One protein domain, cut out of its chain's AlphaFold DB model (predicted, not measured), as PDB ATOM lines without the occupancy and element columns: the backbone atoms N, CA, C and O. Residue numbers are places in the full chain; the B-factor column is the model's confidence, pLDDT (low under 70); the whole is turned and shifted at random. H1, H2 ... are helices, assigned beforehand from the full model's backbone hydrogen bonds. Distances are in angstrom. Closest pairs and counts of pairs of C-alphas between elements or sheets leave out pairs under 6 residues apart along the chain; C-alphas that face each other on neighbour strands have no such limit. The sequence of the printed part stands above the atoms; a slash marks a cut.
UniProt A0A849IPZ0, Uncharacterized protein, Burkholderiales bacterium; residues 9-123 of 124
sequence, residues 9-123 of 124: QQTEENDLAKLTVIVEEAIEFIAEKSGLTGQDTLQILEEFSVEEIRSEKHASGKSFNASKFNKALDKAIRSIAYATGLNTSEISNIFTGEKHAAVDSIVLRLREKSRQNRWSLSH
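What this domain is: This is residues 9 to 123 of the 124 residues of an uncharacterized protein of Burkholderiales bacterium (UniProt A0A849IPZ0). Two long helices, H1 and H4, run side by side in opposite ways, and the shorter H2 and H5 and the long H6 cover one side of this pair at large angles to it. H2 packs on H1 at residues 27 to 31, H5 lies across H4, H6 slants across H1, and the small H3 sits by H4 and H5. The printed part has 115 residues with six named helices, H1 to H6 in order along the chain, and no named strand; the class is all helix. It is compact, with a radius of gyration of the C-alphas of 14.1 A, yet elongated, spanning 45 by 26 by 23 A.

How they stand to each other: H1, residues 9 to 34, touches H2, residues 38 to 47, with residues 27 to 31 alone; the closest C-alphas, those of Ala 31 and Gly 38, are 5.3 A apart, and the lines are about perpendicular at 85 degrees. H1 also touches H4, residues 66 to 84, at a shallow tilt of 10 degrees, opposite ways, closest at the C-alphas of Ala 26 and Ala 76, 4.7 A. H3, residues 50 to 54, meets H2 only through their link. H3 only just touches H4, with 3 pairs of C-alphas within 8 A, the closest being Arg 54 and Asn 70 at 6.1 A. H5, residues 88 to 96, is about perpendicular to H4 at 77 degrees and touches it; the closest C-alphas are those of Ile 77 and Thr 88, 6.5 A. H5 touches H2 too, with the C-alphas of Glu 46 and Thr 96 closest at 4.2 A. H6, residues 103 to 121, forms a helical hairpin with H5, at a tilt of 36 degrees that is only just steep; the C-alphas of Ile 94 and Ile 106 are closest, 6.6 A. H6 touches H1 at a steep tilt of 62 degrees, opposite ways, closest at Thr 20 and Val 107, whose C-alphas are 5.9 A apart. H1 and H5 are apart, as are H2 and H6. Helix packing is mostly crossed, with 1 of 7 tilted pairs shallow. In H1, H2, H3, H4, H5 and H6 every O i to N i+4 pair is within hydrogen-bond range.

Where its parts are: H1 begins at C-alpha 9, (-12.077, 22.134, 14.213), and measures 37.5 A from first to last C-alpha. H2 measures 14.3 A and H3 6.2 A. H4 begins at C-alpha 66, (-37.212, 32.727, -16.404), and measures 26.1 A. H5 measures 12.1 A. H6 measures 27.3 A and ends at C-alpha 121, (-33.263, 28.605, 19.573).

The domain as a whole: The two C-alphas farthest apart, those of Ser 63 and His 123, are 47.7 A apart. The printed part has no cut. The link from H3 to H4, with 11 residues, is long. The mean pLDDT of the printed part is 87.8; residue 9, residues 56 to 63 and residues 119 to 123 are under 70.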
ATOM      1  N   GLN A   9     -12.558  21.485  15.439       69.44
ATOM      2  CA  GLN A   9     -12.077  22.134  14.213       69.44
ATOM      3  C   GLN A   9     -12.289  21.260  12.976       69.44
ATOM      4  O   GLN A   9     -12.851  21.726  11.992       69.44
ATOM      5  N   GLN A  10     -11.937  19.976  13.052       74.31
ATOM      6  CA  GLN A  10     -12.132  19.046  11.940       74.31
ATOM      7  C   GLN A  10     -13.616  18.853  11.589       74.31
ATOM      8  O   GLN A  10     -13.969  18.650  10.430       74.31
ATOM      9  N   THR A  11     -14.508  18.940  12.578       83.94
ATOM     10  CA  THR A  11     -15.956  18.916  12.335       83.94
ATOM     11  C   THR A  11     -16.421  20.183  11.615       83.94
ATOM     12  O   THR A  11     -17.200  20.084  10.671       83.94
ATOM     13  N   GLU A  12     -15.915  21.359  12.000       84.94
ATOM     14  CA  GLU A  12     -16.252  22.629  11.341       84.94
ATOM     15  C   GLU A  12     -15.746  22.681   9.894       84.94
ATOM     16  O   GLU A  12     -16.489  23.080   9.001       84.94
ATOM     17  N   GLU A  13     -14.516  22.232   9.640       87.50
ATOM     18  CA  GLU A  13     -13.954  22.149   8.285       87.50
ATOM     19  C   GLU A  13     -14.772  21.206   7.392       87.50
ATOM     20  O   GLU A  13     -15.095  21.546   6.254       87.50
ATOM     21  N   ASN A  14     -15.179  20.050   7.923       89.38
ATOM     22  CA  ASN A  14     -16.036  19.108   7.204       89.38
ATOM     23  C   ASN A  14     -17.434  19.681   6.917       89.38
ATOM     24  O   ASN A  14     -17.995  19.425   5.850       89.38
ATOM     25  N   ASP A  15     -18.014  20.427   7.860       89.31
ATOM     26  CA  ASP A  15     -19.303  21.099   7.676       89.31
ATOM     27  C   ASP A  15     -19.217  22.182   6.592       89.31
ATOM     28  O   ASP A  15     -20.105  22.268   5.743       89.31
ATOM     29  N   LEU A  16     -18.142  22.978   6.595       94.19
ATOM     30  CA  LEU A  16     -17.886  23.992   5.573       94.19
ATOM     31  C   LEU A  16     -17.704  23.358   4.194       94.19
ATOM     32  O   LEU A  16     -18.382  23.771   3.262       94.19
ATOM     33  N   ALA A  17     -16.885  22.309   4.074       94.31
ATOM     34  CA  ALA A  17     -16.659  21.623   2.802       94.31
ATOM     35  C   ALA A  17     -17.958  21.060   2.201       94.31
ATOM     36  O   ALA A  17     -18.218  21.215   1.009       94.31
ATOM     37  N   LYS A  18     -18.821  20.453   3.028       94.44
ATOM     38  CA  LYS A  18     -20.142  19.982   2.578       94.44
ATOM     39  C   LYS A  18     -21.033  21.135   2.128       94.44
ATOM     40  O   LYS A  18     -21.744  20.998   1.136       94.44
ATOM     41  N   LEU A  19     -21.023  22.248   2.859       95.56
ATOM     42  CA  LEU A  19     -21.817  23.418   2.500       95.56
ATOM     43  C   LEU A  19     -21.319  24.060   1.200       95.56
ATOM     44  O   LEU A  19     -22.154  24.449   0.390       95.56
ATOM     45  N   THR A  20     -20.003  24.106   0.966       97.25
ATOM     46  CA  THR A  20     -19.415  24.546  -0.307       97.25
ATOM     47  C   THR A  20     -19.962  23.733  -1.467       97.25
ATOM     48  O   THR A  20     -20.559  24.318  -2.365       97.25
ATOM     49  N   VAL A  21     -19.890  22.400  -1.391       97.25
ATOM     50  CA  VAL A  21     -20.426  21.520  -2.443       97.25
ATOM     51  C   VAL A  21     -21.909  21.797  -2.698       97.25
ATOM     52  O   VAL A  21     -22.325  21.927  -3.841       97.25
ATOM     53  N   ILE A  22     -22.716  21.965  -1.645       96.81
ATOM     54  CA  ILE A  22     -24.153  22.252  -1.788       96.81
ATOM     55  C   ILE A  22     -24.401  23.590  -2.495       96.81
ATOM     56  O   ILE A  22     -25.325  23.692  -3.302       96.81
ATOM     57  N   VAL A  23     -23.624  24.627  -2.173       96.56
ATOM     58  CA  VAL A  23     -23.765  25.953  -2.789       96.56
ATOM     59  C   VAL A  23     -23.306  25.923  -4.248       96.56
ATOM     60  O   VAL A  23     -24.007  26.461  -5.104       96.56
ATOM     61  N   GLU A  24     -22.190  25.259  -4.548       96.62
ATOM     62  CA  GLU A  24     -21.693  25.077  -5.916       96.62
ATOM     63  C   GLU A  24     -22.697  24.300  -6.773       96.62
ATOM     64  O   GLU A  24     -23.145  24.810  -7.799       96.62
ATOM     65  N   GLU A  25     -23.158  23.136  -6.305       96.50
ATOM     66  CA  GLU A  25     -24.173  22.330  -6.994       96.50
ATOM     67  C   GLU A  25     -25.479  23.109  -7.203       96.50
ATOM     68  O   GLU A  25     -26.141  22.968  -8.232       96.50
ATOM     69  N   ALA A  26     -25.871  23.948  -6.241       96.25
ATOM     70  CA  ALA A  26     -27.052  24.794  -6.361       96.25
ATOM     71  C   ALA A  26     -26.900  25.837  -7.481       96.25
ATOM     72  O   ALA A  26     -27.824  26.008  -8.282       96.25
ATOM     73  N   ILE A  27     -25.749  26.510  -7.555       95.44
ATOM     74  CA  ILE A  27     -25.443  27.501  -8.595       95.44
ATOM     75  C   ILE A  27     -25.372  26.823  -9.965       95.44
ATOM     76  O   ILE A  27     -26.015  27.281 -10.912       95.44
ATOM     77  N   GLU A  28     -24.647  25.710 -10.069       95.69
ATOM     78  CA  GLU A  28     -24.517  24.939 -11.307       95.69
ATOM     79  C   GLU A  28     -25.867  24.410 -11.790       95.69
ATOM     80  O   GLU A  28     -26.191  24.510 -12.974       95.69
ATOM     81  N   PHE A  29     -26.707  23.919 -10.878       96.12
ATOM     82  CA  PHE A  29     -28.042  23.445 -11.221       96.12
ATOM     83  C   PHE A  29     -28.924  24.565 -11.786       96.12
ATOM     84  O   PHE A  29     -29.631  24.357 -12.776       96.12
ATOM     85  N   ILE A  30     -28.894  25.762 -11.188       94.00
ATOM     86  CA  ILE A  30     -29.627  26.919 -11.722       94.00
ATOM     87  C   ILE A  30     -29.094  27.284 -13.108       94.00
ATOM     88  O   ILE A  30     -29.892  27.445 -14.039       94.00
ATOM     89  N   ALA A  31     -27.773  27.368 -13.256       93.25
ATOM     90  CA  ALA A  31     -27.102  27.688 -14.508       93.25
ATOM     91  C   ALA A  31     -27.521  26.721 -15.631       93.25
ATOM     92  O   ALA A  31     -28.082  27.143 -16.647       93.25
ATOM     93  N   GLU A  32     -27.391  25.414 -15.395       94.31
ATOM     94  CA  GLU A  32     -27.728  24.358 -16.355       94.31
ATOM     95  C   GLU A  32     -29.204  24.416 -16.779       94.31
ATOM     96  O   GLU A  32     -29.533  24.320 -17.965       94.31
ATOM     97  N   LYS A  33     -30.131  24.598 -15.828       93.31
ATOM     98  CA  LYS A  33     -31.571  24.605 -16.140       93.31
ATOM     99  C   LYS A  33     -32.034  25.885 -16.819       93.31
ATOM    100  O   LYS A  33     -33.001  25.834 -17.586       93.31
ATOM    101  N   SER A  34     -31.382  27.008 -16.552       88.75
ATOM    102  CA  SER A  34     -31.747  28.309 -17.118       88.75
ATOM    103  C   SER A  34     -31.027  28.637 -18.428       88.75
ATOM    104  O   SER A  34     -31.503  29.512 -19.156       88.75
ATOM    105  N   GLY A  35     -29.959  27.903 -18.765       88.75
ATOM    106  CA  GLY A  35     -29.101  28.188 -19.917       88.75
ATOM    107  C   GLY A  35     -28.100  29.316 -19.650       88.75
ATOM    108  O   GLY A  35     -27.680  29.988 -20.586       88.75
ATOM    109  N   LEU A  36     -27.769  29.543 -18.380       89.81
ATOM    110  CA  LEU A  36     -26.808  30.538 -17.917       89.81
ATOM    111  C   LEU A  36     -25.478  29.876 -17.553       89.81
ATOM    112  O   LEU A  36     -25.392  28.657 -17.414       89.81
ATOM    113  N   THR A  37     -24.440  30.685 -17.353       92.94
ATOM    114  CA  THR A  37     -23.225  30.230 -16.666       92.94
ATOM    115  C   THR A  37     -23.389  30.326 -15.144       92.94
ATOM    116  O   THR A  37     -24.277  31.024 -14.638       92.94
ATOM    117  N   GLY A  38     -22.517  29.652 -14.387       91.81
ATOM    118  CA  GLY A  38     -22.468  29.808 -12.929       91.81
ATOM    119  C   GLY A  38     -22.198  31.259 -12.510       91.81
ATOM    120  O   GLY A  38     -22.836  31.767 -11.593       91.81
ATOM    121  N   GLN A  39     -21.338  31.967 -13.252       91.50
ATOM    122  CA  GLN A  39     -21.049  33.384 -13.016       91.50
ATOM    123  C   GLN A  39     -22.267  34.276 -13.287       91.50
ATOM    124  O   GLN A  39     -22.569  35.156 -12.485       91.50
ATOM    125  N   ASP A  40     -22.998  34.042 -14.382       90.56
ATOM    126  CA  ASP A  40     -24.223  34.798 -14.669       90.56
ATOM    127  C   ASP A  40     -25.289  34.564 -13.599       90.56
ATOM    128  O   ASP A  40     -26.008  35.487 -13.225       90.56
ATOM    129  N   THR A  41     -25.379  33.327 -13.110       91.81
ATOM    130  CA  THR A  41     -26.297  32.941 -12.040       91.81
ATOM    131  C   THR A  41     -25.962  33.679 -10.751       91.81
ATOM    132  O   THR A  41     -26.849  34.294 -10.166       91.81
ATOM    133  N   LEU A  42     -24.692  33.668 -10.335       92.25
ATOM    134  CA  LEU A  42     -24.234  34.423  -9.168       92.25
ATOM    135  C   LEU A  42     -24.536  35.913  -9.313       92.25
ATOM    136  O   LEU A  42     -25.135  36.489  -8.414       92.25
ATOM    137  N   GLN A  43     -24.228  36.509 -10.466       90.94
ATOM    138  CA  GLN A  43     -24.515  37.920 -10.714       90.94
ATOM    139  C   GLN A  43     -26.007  38.247 -10.530       90.94
ATOM    140  O   GLN A  43     -26.346  39.251  -9.912       90.94
ATOM    141  N   ILE A  44     -26.913  37.394 -11.021       90.12
ATOM    142  CA  ILE A  44     -28.358  37.591 -10.829       90.12
ATOM    143  C   ILE A  44     -28.738  37.508  -9.344       90.12
ATOM    144  O   ILE A  44     -29.530  38.324  -8.882       90.12
ATOM    145  N   LEU A  45     -28.185  36.546  -8.598       90.81
ATOM    146  CA  LEU A  45     -28.469  36.365  -7.168       90.81
ATOM    147  C   LEU A  45     -27.872  37.472  -6.285       90.81
ATOM    148  O   LEU A  45     -28.372  37.715  -5.189       90.81
ATOM    149  N   GLU A  46     -26.819  38.139  -6.753       91.69
ATOM    150  CA  GLU A  46     -26.230  39.317  -6.111       91.69
ATOM    151  C   GLU A  46     -27.028  40.594  -6.394       91.69
ATOM    152  O   GLU A  46     -27.139  41.469  -5.534       91.69
ATOM    153  N   GLU A  47     -27.563  40.728  -7.610       88.31
ATOM    154  CA  GLU A  47     -28.293  41.920  -8.046       88.31
ATOM    155  C   GLU A  47     -29.745  41.935  -7.565       88.31
ATOM    156  O   GLU A  47     -30.296  43.013  -7.336       88.31
ATOM    157  N   PHE A  48     -30.354  40.759  -7.399       87.38
ATOM    158  CA  PHE A  48     -31.781  40.633  -7.136       87.38
ATOM    159  C   PHE A  48     -32.066  39.624  -6.030       87.38
ATOM    160  O   PHE A  48     -31.543  38.508  -6.007       87.38
ATOM    161  N   SER A  49     -32.974  39.993  -5.129       87.75
ATOM    162  CA  SER A  49     -33.501  39.061  -4.141       87.75
ATOM    163  C   SER A  49     -34.325  37.948  -4.794       87.75
ATOM    164  O   SER A  49     -34.878  38.098  -5.884       87.75
ATOM    165  N   VAL A  50     -34.481  36.824  -4.095       86.81
ATOM    166  CA  VAL A  50     -35.288  35.690  -4.577       86.81
ATOM    167  C   VAL A  50     -36.732  36.113  -4.888       86.81
ATOM    168  O   VAL A  50     -37.293  35.674  -5.891       86.81
ATOM    169  N   GLU A  51     -37.331  36.981  -4.067       86.94
ATOM    170  CA  GLU A  51     -38.696  37.477  -4.298       86.94
ATOM    171  C   GLU A  51     -38.776  38.415  -5.499       86.94
ATOM    172  O   GLU A  51     -39.715  38.333  -6.295       86.94
ATOM    173  N   GLU A  52     -37.767  39.268  -5.676       85.12
ATOM    174  CA  GLU A  52     -37.656  40.077  -6.877       85.12
ATOM    175  C   GLU A  52     -37.586  39.158  -8.097       85.12
ATOM    176  O   GLU A  52     -38.410  39.326  -8.997       85.12
ATOM    177  N   ILE A  53     -36.688  38.169  -8.130       85.31
ATOM    178  CA  ILE A  53     -36.518  37.263  -9.279       85.31
ATOM    179  C   ILE A  53     -37.831  36.538  -9.624       85.31
ATOM    180  O   ILE A  53     -38.228  36.466 -10.792       85.31
ATOM    181  N   ARG A  54     -38.567  36.084  -8.604       83.38
ATOM    182  CA  ARG A  54     -39.886  35.451  -8.767       83.38
ATOM    183  C   ARG A  54     -40.937  36.364  -9.382       83.38
ATOM    184  O   ARG A  54     -41.827  35.868 -10.064       83.38
ATOM    185  N   SER A  55     -40.847  37.673  -9.164       77.19
ATOM    186  CA  SER A  55     -41.838  38.642  -9.649       77.19
ATOM    187  C   SER A  55     -41.773  38.930 -11.162       77.19
ATOM    188  O   SER A  55     -42.465  39.827 -11.639       77.19
ATOM    189  N   GLU A  56     -40.962  38.181 -11.926       65.19
ATOM    190  CA  GLU A  56     -40.801  38.228 -13.398       65.19
ATOM    191  C   GLU A  56     -40.363  39.585 -13.991       65.19
ATOM    192  O   GLU A  56     -40.092  39.683 -15.186       65.19
ATOM    193  N   LYS A  57     -40.208  40.636 -13.179       56.56
ATOM    194  CA  LYS A  57     -39.856  41.996 -13.618       56.56
ATOM    195  C   LYS A  57     -38.352  42.258 -13.754       56.56
ATOM    196  O   LYS A  57     -37.911  43.376 -13.493       56.56
ATOM    197  N   HIS A  58     -37.557  41.281 -14.195       55.25
ATOM    198  CA  HIS A  58     -36.107  41.489 -14.293       55.25
ATOM    199  C   HIS A  58     -35.599  41.805 -15.683       55.25
ATOM    200  O   HIS A  58     -35.575  40.974 -16.583       55.25
ATOM    201  N   ALA A  59     -35.113  43.042 -15.769       45.72
ATOM    202  CA  ALA A  59     -34.302  43.641 -16.814       45.72
ATOM    203  C   ALA A  59     -32.818  43.249 -16.685       45.72
ATOM    204  O   ALA A  59     -31.926  44.056 -16.943       45.72
ATOM    205  N   SER A  60     -32.535  42.007 -16.287       53.41
ATOM    206  CA  SER A  60     -31.236  41.417 -16.588       53.41
ATOM    207  C   SER A  60     -31.208  41.335 -18.109       53.41
ATOM    208  O   SER A  60     -31.968  40.571 -18.694       53.41
ATOM    209  N   GLY A  61     -30.408  42.160 -18.785       56.28
ATOM    210  CA  GLY A  61     -30.304  42.175 -20.254       56.28
ATOM    211  C   GLY A  61     -29.852  40.841 -20.877       56.28
ATOM    212  O   GLY A  61     -29.506  40.801 -22.056       56.28
ATOM    213  N   LYS A  62     -29.825  39.754 -20.095       65.00
ATOM    214  CA  LYS A  62     -29.531  38.385 -20.486       65.00
ATOM    215  C   LYS A  62     -30.836  37.647 -20.772       65.00
ATOM    216  O   LYS A  62     -31.716  37.521 -19.926       65.00
ATOM    217  N   SER A  63     -30.938  37.106 -21.980       68.62
ATOM    218  CA  SER A  63     -32.028  36.212 -22.359       68.62
ATOM    219  C   SER A  63     -31.814  34.836 -21.722       68.62
ATOM    220  O   SER A  63     -30.988  34.065 -22.202       68.62
ATOM    221  N   PHE A  64     -32.577  34.506 -20.679       77.44
ATOM    222  CA  PHE A  64     -32.629  33.163 -20.093       77.44
ATOM    223  C   PHE A  64     -34.074  32.713 -19.869       77.44
ATOM    224  O   PHE A  64     -35.017  33.506 -19.900       77.44
ATOM    225  N   ASN A  65     -34.278  31.413 -19.651       82.62
ATOM    226  CA  ASN A  65     -35.619  30.891 -19.406       82.62
ATOM    227  C   ASN A  65     -36.053  31.176 -17.956       82.62
ATOM    228  O   ASN A  65     -35.763  30.379 -17.064       82.62
ATOM    229  N   ALA A  66     -36.768  32.283 -17.732       80.88
ATOM    230  CA  ALA A  66     -37.212  32.727 -16.404       80.88
ATOM    231  C   ALA A  66     -38.019  31.663 -15.637       80.88
ATOM    232  O   ALA A  66     -37.796  31.446 -14.449       80.88
ATOM    233  N   SER A  67     -38.898  30.917 -16.315       84.81
ATOM    234  CA  SER A  67     -39.674  29.845 -15.674       84.81
ATOM    235  C   SER A  67     -38.782  28.702 -15.173       84.81
ATOM    236  O   SER A  67     -38.960  28.208 -14.056       84.81
ATOM    237  N   LYS A  68     -37.801  28.274 -15.981       88.56
ATOM    238  CA  LYS A  68     -36.831  27.249 -15.571       88.56
ATOM    239  C   LYS A  68     -35.889  27.771 -14.491       88.56
ATOM    240  O   LYS A  68     -35.600  27.019 -13.566       88.56
ATOM    241  N   PHE A  69     -35.474  29.034 -14.579       90.00
ATOM    242  CA  PHE A  69     -34.666  29.688 -13.554       90.00
ATOM    243  C   PHE A  69     -35.396  29.700 -12.215       90.00
ATOM    244  O   PHE A  69     -34.862  29.172 -11.252       90.00
ATOM    245  N   ASN A  70     -36.639  30.182 -12.157       89.38
ATOM    246  CA  ASN A  70     -37.407  30.261 -10.909       89.38
ATOM    247  C   ASN A  70     -37.611  28.882 -10.271       89.38
ATOM    248  O   ASN A  70     -37.401  28.711  -9.072       89.38
ATOM    249  N   LYS A  71     -37.931  27.857 -11.074       90.56
ATOM    250  CA  LYS A  71     -38.034  26.474 -10.577       90.56
ATOM    251  C   LYS A  71     -36.702  25.942 -10.050       90.56
ATOM    252  O   LYS A  71     -36.684  25.226  -9.047       90.56
ATOM    253  N   ALA A  72     -35.604  26.244 -10.738       93.44
ATOM    254  CA  ALA A  72     -34.285  25.798 -10.321       93.44
ATOM    255  C   ALA A  72     -33.815  26.528  -9.058       93.44
ATOM    256  O   ALA A  72     -33.334  25.879  -8.131       93.44
ATOM    257  N   LEU A  73     -34.062  27.837  -8.988       93.44
ATOM    258  CA  LEU A  73     -33.813  28.688  -7.835       93.44
ATOM    259  C   LEU A  73     -34.556  28.169  -6.607       93.44
ATOM    260  O   LEU A  73     -33.945  27.966  -5.566       93.44
ATOM    261  N   ASP A  74     -35.849  27.865  -6.725       93.62
ATOM    262  CA  ASP A  74     -36.624  27.330  -5.604       93.62
ATOM    263  C   ASP A  74     -36.054  26.008  -5.079       93.62
ATOM    264  O   ASP A  74     -36.052  25.768  -3.871       93.62
ATOM    265  N   LYS A  75     -35.558  25.140  -5.968       95.44
ATOM    266  CA  LYS A  75     -34.923  23.882  -5.560       95.44
ATOM    267  C   LYS A  75     -33.576  24.133  -4.874       95.44
ATOM    268  O   LYS A  75     -33.333  23.557  -3.819       95.44
ATOM    269  N   ALA A  76     -32.747  25.008  -5.436       95.75
ATOM    270  CA  ALA A  76     -31.463  25.416  -4.871       95.75
ATOM    271  C   ALA A  76     -31.620  26.031  -3.471       95.75
ATOM    272  O   ALA A  76     -30.986  25.584  -2.517       95.75
ATOM    273  N   ILE A  77     -32.539  26.988  -3.320       96.12
ATOM    274  CA  ILE A  77     -32.844  27.626  -2.036       96.12
ATOM    275  C   ILE A  77     -33.319  26.594  -1.012       96.12
ATOM    276  O   ILE A  77     -32.897  26.656   0.139       96.12
ATOM    277  N   ARG A  78     -34.144  25.612  -1.403       96.50
ATOM    278  CA  ARG A  78     -34.557  24.525  -0.496       96.50
ATOM    279  C   ARG A  78     -33.382  23.662  -0.042       96.50
ATOM    280  O   ARG A  78     -33.335  23.314   1.134       96.50
ATOM    281  N   SER A  79     -32.448  23.327  -0.933       96.25
ATOM    282  CA  SER A  79     -31.248  22.560  -0.567       96.25
ATOM    283  C   SER A  79     -30.387  23.318   0.444       96.25
ATOM    284  O   SER A  79     -30.013  22.761   1.476       96.25
ATOM    285  N   ILE A  80     -30.141  24.608   0.198       95.69
ATOM    286  CA  ILE A  80     -29.370  25.465   1.110       95.69
ATOM    287  C   ILE A  80     -30.108  25.625   2.447       95.69
ATOM    288  O   ILE A  80     -29.499  25.485   3.507       95.69
ATOM    289  N   ALA A  81     -31.423  25.855   2.419       96.00
ATOM    290  CA  ALA A  81     -32.257  25.956   3.616       96.00
ATOM    291  C   ALA A  81     -32.215  24.673   4.451       96.00
ATOM    292  O   ALA A  81     -32.049  24.737   5.665       96.00
ATOM    293  N   TYR A  82     -32.298  23.503   3.816       94.19
ATOM    294  CA  TYR A  82     -32.204  22.217   4.504       94.19
ATOM    295  C   TYR A  82     -30.840  22.023   5.184       94.19
ATOM    296  O   TYR A  82     -30.775  21.574   6.326       94.19
ATOM    297  N   ALA A  83     -29.751  22.412   4.517       93.44
ATOM    298  CA  ALA A  83     -28.399  22.284   5.057       93.44
ATOM    299  C   ALA A  83     -28.113  23.258   6.214       93.44
ATOM    300  O   ALA A  83     -27.393  22.931   7.161       93.44
ATOM    301  N   THR A  84     -28.672  24.466   6.147       93.50
ATOM    302  CA  THR A  84     -28.316  25.575   7.046       93.50
ATOM    303  C   THR A  84     -29.372  25.860   8.115       93.50
ATOM    304  O   THR A  84     -29.055  26.462   9.140       93.50
ATOM    305  N   GLY A  85     -30.614  25.415   7.929       93.06
ATOM    306  CA  GLY A  85     -31.757  25.798   8.762       93.06
ATOM    307  C   GLY A  85     -32.210  27.250   8.562       93.06
ATOM    308  O   GLY A  85     -32.970  27.762   9.379       93.06
ATOM    309  N   LEU A  86     -31.724  27.924   7.517       94.88
ATOM    310  CA  LEU A  86     -32.098  29.296   7.180       94.88
ATOM    311  C   LEU A  86     -33.350  29.324   6.307       94.88
ATOM    312  O   LEU A  86     -33.615  28.397   5.540       94.88
ATOM    313  N   ASN A  87     -34.109  30.413   6.387       95.31
ATOM    314  CA  ASN A  87     -35.237  30.639   5.489       95.31
ATOM    315  C   ASN A  87     -34.808  31.344   4.185       95.31
ATOM    316  O   ASN A  87     -33.686  31.830   4.044       95.31
ATOM    317  N   THR A  88     -35.722  31.420   3.212       94.31
ATOM    318  CA  THR A  88     -35.460  32.039   1.901       94.31
ATOM    319  C   THR A  88     -34.999  33.492   1.995       94.31
ATOM    320  O   THR A  88     -34.105  33.877   1.249       94.31
ATOM    321  N   SER A  89     -35.564  34.290   2.906       95.19
ATOM    322  CA  SER A  89     -35.175  35.696   3.069       95.19
ATOM    323  C   SER A  89     -33.743  35.816   3.584       95.19
ATOM    324  O   SER A  89     -32.963  36.597   3.049       95.19
ATOM    325  N   GLU A  90     -33.357  34.995   4.559       96.19
ATOM    326  CA  GLU A  90     -31.992  34.981   5.091       96.19
ATOM    327  C   GLU A  90     -30.969  34.556   4.039       96.19
ATOM    328  O   GLU A  90     -29.935  35.204   3.895       96.19
ATOM    329  N   ILE A  91     -31.275  33.507   3.272       96.00
ATOM    330  CA  ILE A  91     -30.417  33.048   2.176       96.00
ATOM    331  C   ILE A  91     -30.300  34.143   1.109       96.00
ATOM    332  O   ILE A  91     -29.197  34.476   0.686       96.00
ATOM    333  N   SER A  92     -31.420  34.758   0.722       94.75
ATOM    334  CA  SER A  92     -31.443  35.853  -0.250       94.75
ATOM    335  C   SER A  92     -30.609  37.054   0.204       94.75
ATOM    336  O   SER A  92     -29.904  37.648  -0.607       94.75
ATOM    337  N   ASN A  93     -30.656  37.405   1.491       95.56
ATOM    338  CA  ASN A  93     -29.856  38.496   2.051       95.56
ATOM    339  C   ASN A  93     -28.355  38.187   2.018       95.56
ATOM    340  O   ASN A  93     -27.542  39.099   1.901       95.56
ATOM    341  N   ILE A  94     -27.968  36.914   2.115       96.19
ATOM    342  CA  ILE A  94     -26.559  36.525   2.023       96.19
ATOM    343  C   ILE A  94     -26.049  36.686   0.591       96.19
ATOM    344  O   ILE A  94     -24.993  37.290   0.400       96.19
ATOM    345  N   PHE A  95     -26.806  36.220  -0.407       93.75
ATOM    346  CA  PHE A  95     -26.425  36.387  -1.814       93.75
ATOM    347  C   PHE A  95     -26.377  37.865  -2.235       93.75
ATOM    348  O   PHE A  95     -25.415  38.284  -2.865       93.75
ATOM    349  N   THR A  96     -27.343  38.678  -1.806       94.06
ATOM    350  CA  THR A  96     -27.405  40.117  -2.147       94.06
ATOM    351  C   THR A  96     -26.495  41.011  -1.293       94.06
ATOM    352  O   THR A  96     -26.272  42.175  -1.625       94.06
ATOM    353  N   GLY A  97     -25.960  40.501  -0.178       91.75
ATOM    354  CA  GLY A  97     -25.230  41.302   0.811       91.75
ATOM    355  C   GLY A  97     -23.805  41.705   0.417       91.75
ATOM    356  O   GLY A  97     -23.237  42.596   1.045       91.75
ATOM    357  N   GLU A  98     -23.215  41.070  -0.597       90.12
ATOM    358  CA  GLU A  98     -21.871  41.387  -1.092       90.12
ATOM    359  C   GLU A  98     -21.806  41.110  -2.596       90.12
ATOM    360  O   GLU A  98     -22.049  39.985  -3.026       90.12
ATOM    361  N   LYS A  99     -21.476  42.136  -3.385       88.50
ATOM    362  CA  LYS A  99     -21.327  42.010  -4.840       88.50
ATOM    363  C   LYS A  99     -19.996  41.361  -5.194       88.50
ATOM    364  O   LYS A  99     -18.983  41.674  -4.572       88.50
ATOM    365  N   HIS A 100     -19.993  40.554  -6.249       89.31
ATOM    366  CA  HIS A 100     -18.846  39.778  -6.716       89.31
ATOM    367  C   HIS A 100     -18.258  38.875  -5.628       89.31
ATOM    368  O   HIS A 100     -17.040  38.698  -5.538       89.31
ATOM    369  N   ALA A 101     -19.126  38.328  -4.778       88.12
ATOM    370  CA  ALA A 101     -18.696  37.477  -3.691       88.12
ATOM    371  C   ALA A 101     -18.203  36.137  -4.242       88.12
ATOM    372  O   ALA A 101     -18.889  35.456  -5.004       88.12
ATOM    373  N   ALA A 102     -17.014  35.720  -3.808       92.50
ATOM    374  CA  ALA A 102     -16.572  34.351  -4.033       92.50
ATOM    375  C   ALA A 102     -17.505  33.368  -3.303       92.50
ATOM    376  O   ALA A 102     -18.032  33.683  -2.230       92.50
ATOM    377  N   VAL A 103     -17.652  32.154  -3.844       93.25
ATOM    378  CA  VAL A 103     -18.467  31.090  -3.232       93.25
ATOM    379  C   VAL A 103     -18.051  30.839  -1.779       93.25
ATOM    380  O   VAL A 103     -18.914  30.765  -0.909       93.25
ATOM    381  N   ASP A 104     -16.750  30.841  -1.485       93.75
ATOM    382  CA  ASP A 104     -16.237  30.696  -0.118       93.75
ATOM    383  C   ASP A 104     -16.764  31.782   0.838       93.75
ATOM    384  O   ASP A 104     -17.147  31.478   1.968       93.75
ATOM    385  N   SER A 105     -16.863  33.043   0.389       93.88
ATOM    386  CA  SER A 105     -17.453  34.125   1.198       93.88
ATOM    387  C   SER A 105     -18.938  33.863   1.474       93.88
ATOM    388  O   SER A 105     -19.411  34.039   2.601       93.88
ATOM    389  N   ILE A 106     -19.686  33.412   0.462       95.50
ATOM    390  CA  ILE A 106     -21.112  33.079   0.592       95.50
ATOM    391  C   ILE A 106     -21.299  31.938   1.602       95.50
ATOM    392  O   ILE A 106     -22.134  32.034   2.503       95.50
ATOM    393  N   VAL A 107     -20.489  30.882   1.496       96.50
ATOM    394  CA  VAL A 107     -20.514  29.710   2.385       96.50
ATOM    395  C   VAL A 107     -20.210  30.100   3.828       96.50
ATOM    396  O   VAL A 107     -20.938  29.697   4.738       96.50
ATOM    397  N   LEU A 108     -19.182  30.923   4.053       95.50
ATOM    398  CA  LEU A 108     -18.834  31.404   5.391       95.50
ATOM    399  C   LEU A 108     -19.986  32.193   6.021       95.50
ATOM    400  O   LEU A 108     -20.347  31.934   7.172       95.50
ATOM    401  N   ARG A 109     -20.623  33.088   5.259       95.94
ATOM    402  CA  ARG A 109     -21.772  33.877   5.732       95.94
ATOM    403  C   ARG A 109     -23.006  33.011   6.006       95.94
ATOM    404  O   ARG A 109     -23.673  33.207   7.024       95.94
ATOM    405  N   LEU A 110     -23.280  32.004   5.171       95.88
ATOM    406  CA  LEU A 110     -24.322  30.994   5.420       95.88
ATOM    407  C   LEU A 110     -24.057  30.214   6.709       95.88
ATOM    408  O   LEU A 110     -24.963  30.053   7.534       95.88
ATOM    409  N   ARG A 111     -22.819  29.753   6.917       94.62
ATOM    410  CA  ARG A 111     -22.435  29.020   8.128       94.62
ATOM    411  C   ARG A 111     -22.565  29.892   9.368       94.62
ATOM    412  O   ARG A 111     -23.134  29.448  10.366       94.62
ATOM    413  N   GLU A 112     -22.076  31.124   9.317       93.88
ATOM    414  CA  GLU A 112     -22.164  32.059  10.434       93.88
ATOM    415  C   GLU A 112     -23.620  32.328  10.820       93.88
ATOM    416  O   GLU A 112     -23.988  32.155  11.987       93.88
ATOM    417  N   LYS A 113     -24.470  32.653   9.840       94.00
ATOM    418  CA  LYS A 113     -25.893  32.907  10.077       94.00
ATOM    419  C   LYS A 113     -26.615  31.670  10.621       94.00
ATOM    420  O   LYS A 113     -27.406  31.779  11.556       94.00
ATOM    421  N   SER A 114     -26.292  30.484  10.104       92.94
ATOM    422  CA  SER A 114     -26.814  29.207  10.610       92.94
ATOM    423  C   SER A 114     -26.481  28.991  12.093       92.94
ATOM    424  O   SER A 114     -27.359  28.629  12.882       92.94
ATOM    425  N   ARG A 115     -25.233  29.263  12.510       90.69
ATOM    426  CA  ARG A 115     -24.822  29.153  13.922       90.69
ATOM    427  C   ARG A 115     -25.584  30.133  14.812       90.69
ATOM    428  O   ARG A 115     -26.065  29.728  15.867       90.69
ATOM    429  N   GLN A 116     -25.746  31.380  14.365       89.12
ATOM    430  CA  GLN A 116     -26.509  32.399  15.095       89.12
ATOM    431  C   GLN A 116     -27.964  31.956  15.330       89.12
ATOM    432  O   GLN A 116     -28.452  32.030  16.460       89.12
ATOM    433  N   ASN A 117     -28.633  31.411  14.308       84.56
ATOM    434  CA  ASN A 117     -30.012  30.930  14.446       84.56
ATOM    435  C   ASN A 117     -30.117  29.744  15.417       84.56
ATOM    436  O   ASN A 117     -30.998  29.727  16.277       84.56
ATOM    437  N   ARG A 118     -29.184  28.786  15.360       78.19
ATOM    438  CA  ARG A 118     -29.155  27.657  16.309       78.19
ATOM    439  C   ARG A 118     -28.930  28.114  17.751       78.19
ATOM    440  O   ARG A 118     -29.546  27.569  18.662       78.19
ATOM    441  N   TRP A 119     -28.099  29.134  17.969       69.50
ATOM    442  CA  TRP A 119     -27.896  29.714  19.300       69.50
ATOM    443  C   TRP A 119     -29.134  30.429  19.835       69.50
ATOM    444  O   TRP A 119     -29.436  30.281  21.020       69.50
ATOM    445  N   SER A 120     -29.878  31.138  18.979       61.50
ATOM    446  CA  SER A 120     -31.119  31.807  19.392       61.50
ATOM    447  C   SER A 120     -32.223  30.834  19.812       61.50
ATOM    448  O   SER A 120     -32.982  31.150  20.717       61.50
ATOM    449  N   LEU A 121     -32.275  29.634  19.226       59.31
ATOM    450  CA  LEU A 121     -33.263  28.605  19.573       59.31
ATOM    451  C   LEU A 121     -32.907  27.815  20.841       59.31
ATOM    452  O   LEU A 121     -33.779  27.179  21.415       59.31
ATOM    453  N   SER A 122     -31.645  27.842  21.284       60.03
ATOM    454  CA  SER A 122     -31.190  27.115  22.483       60.03
ATOM    455  C   SER A 122     -31.388  27.892  23.796       60.03
ATOM    456  O   SER A 122     -31.085  27.350  24.857       60.03
ATOM    457  N   HIS A 123     -31.821  29.156  23.734       54.50
ATOM    458  CA  HIS A 123     -31.957  30.052  24.894       54.50
ATOM    459  C   HIS A 123     -33.414  30.469  25.182       54.50
ATOM    460  O   HIS A 123     -33.636  31.417  25.935       54.50
TER     461      HIS A 123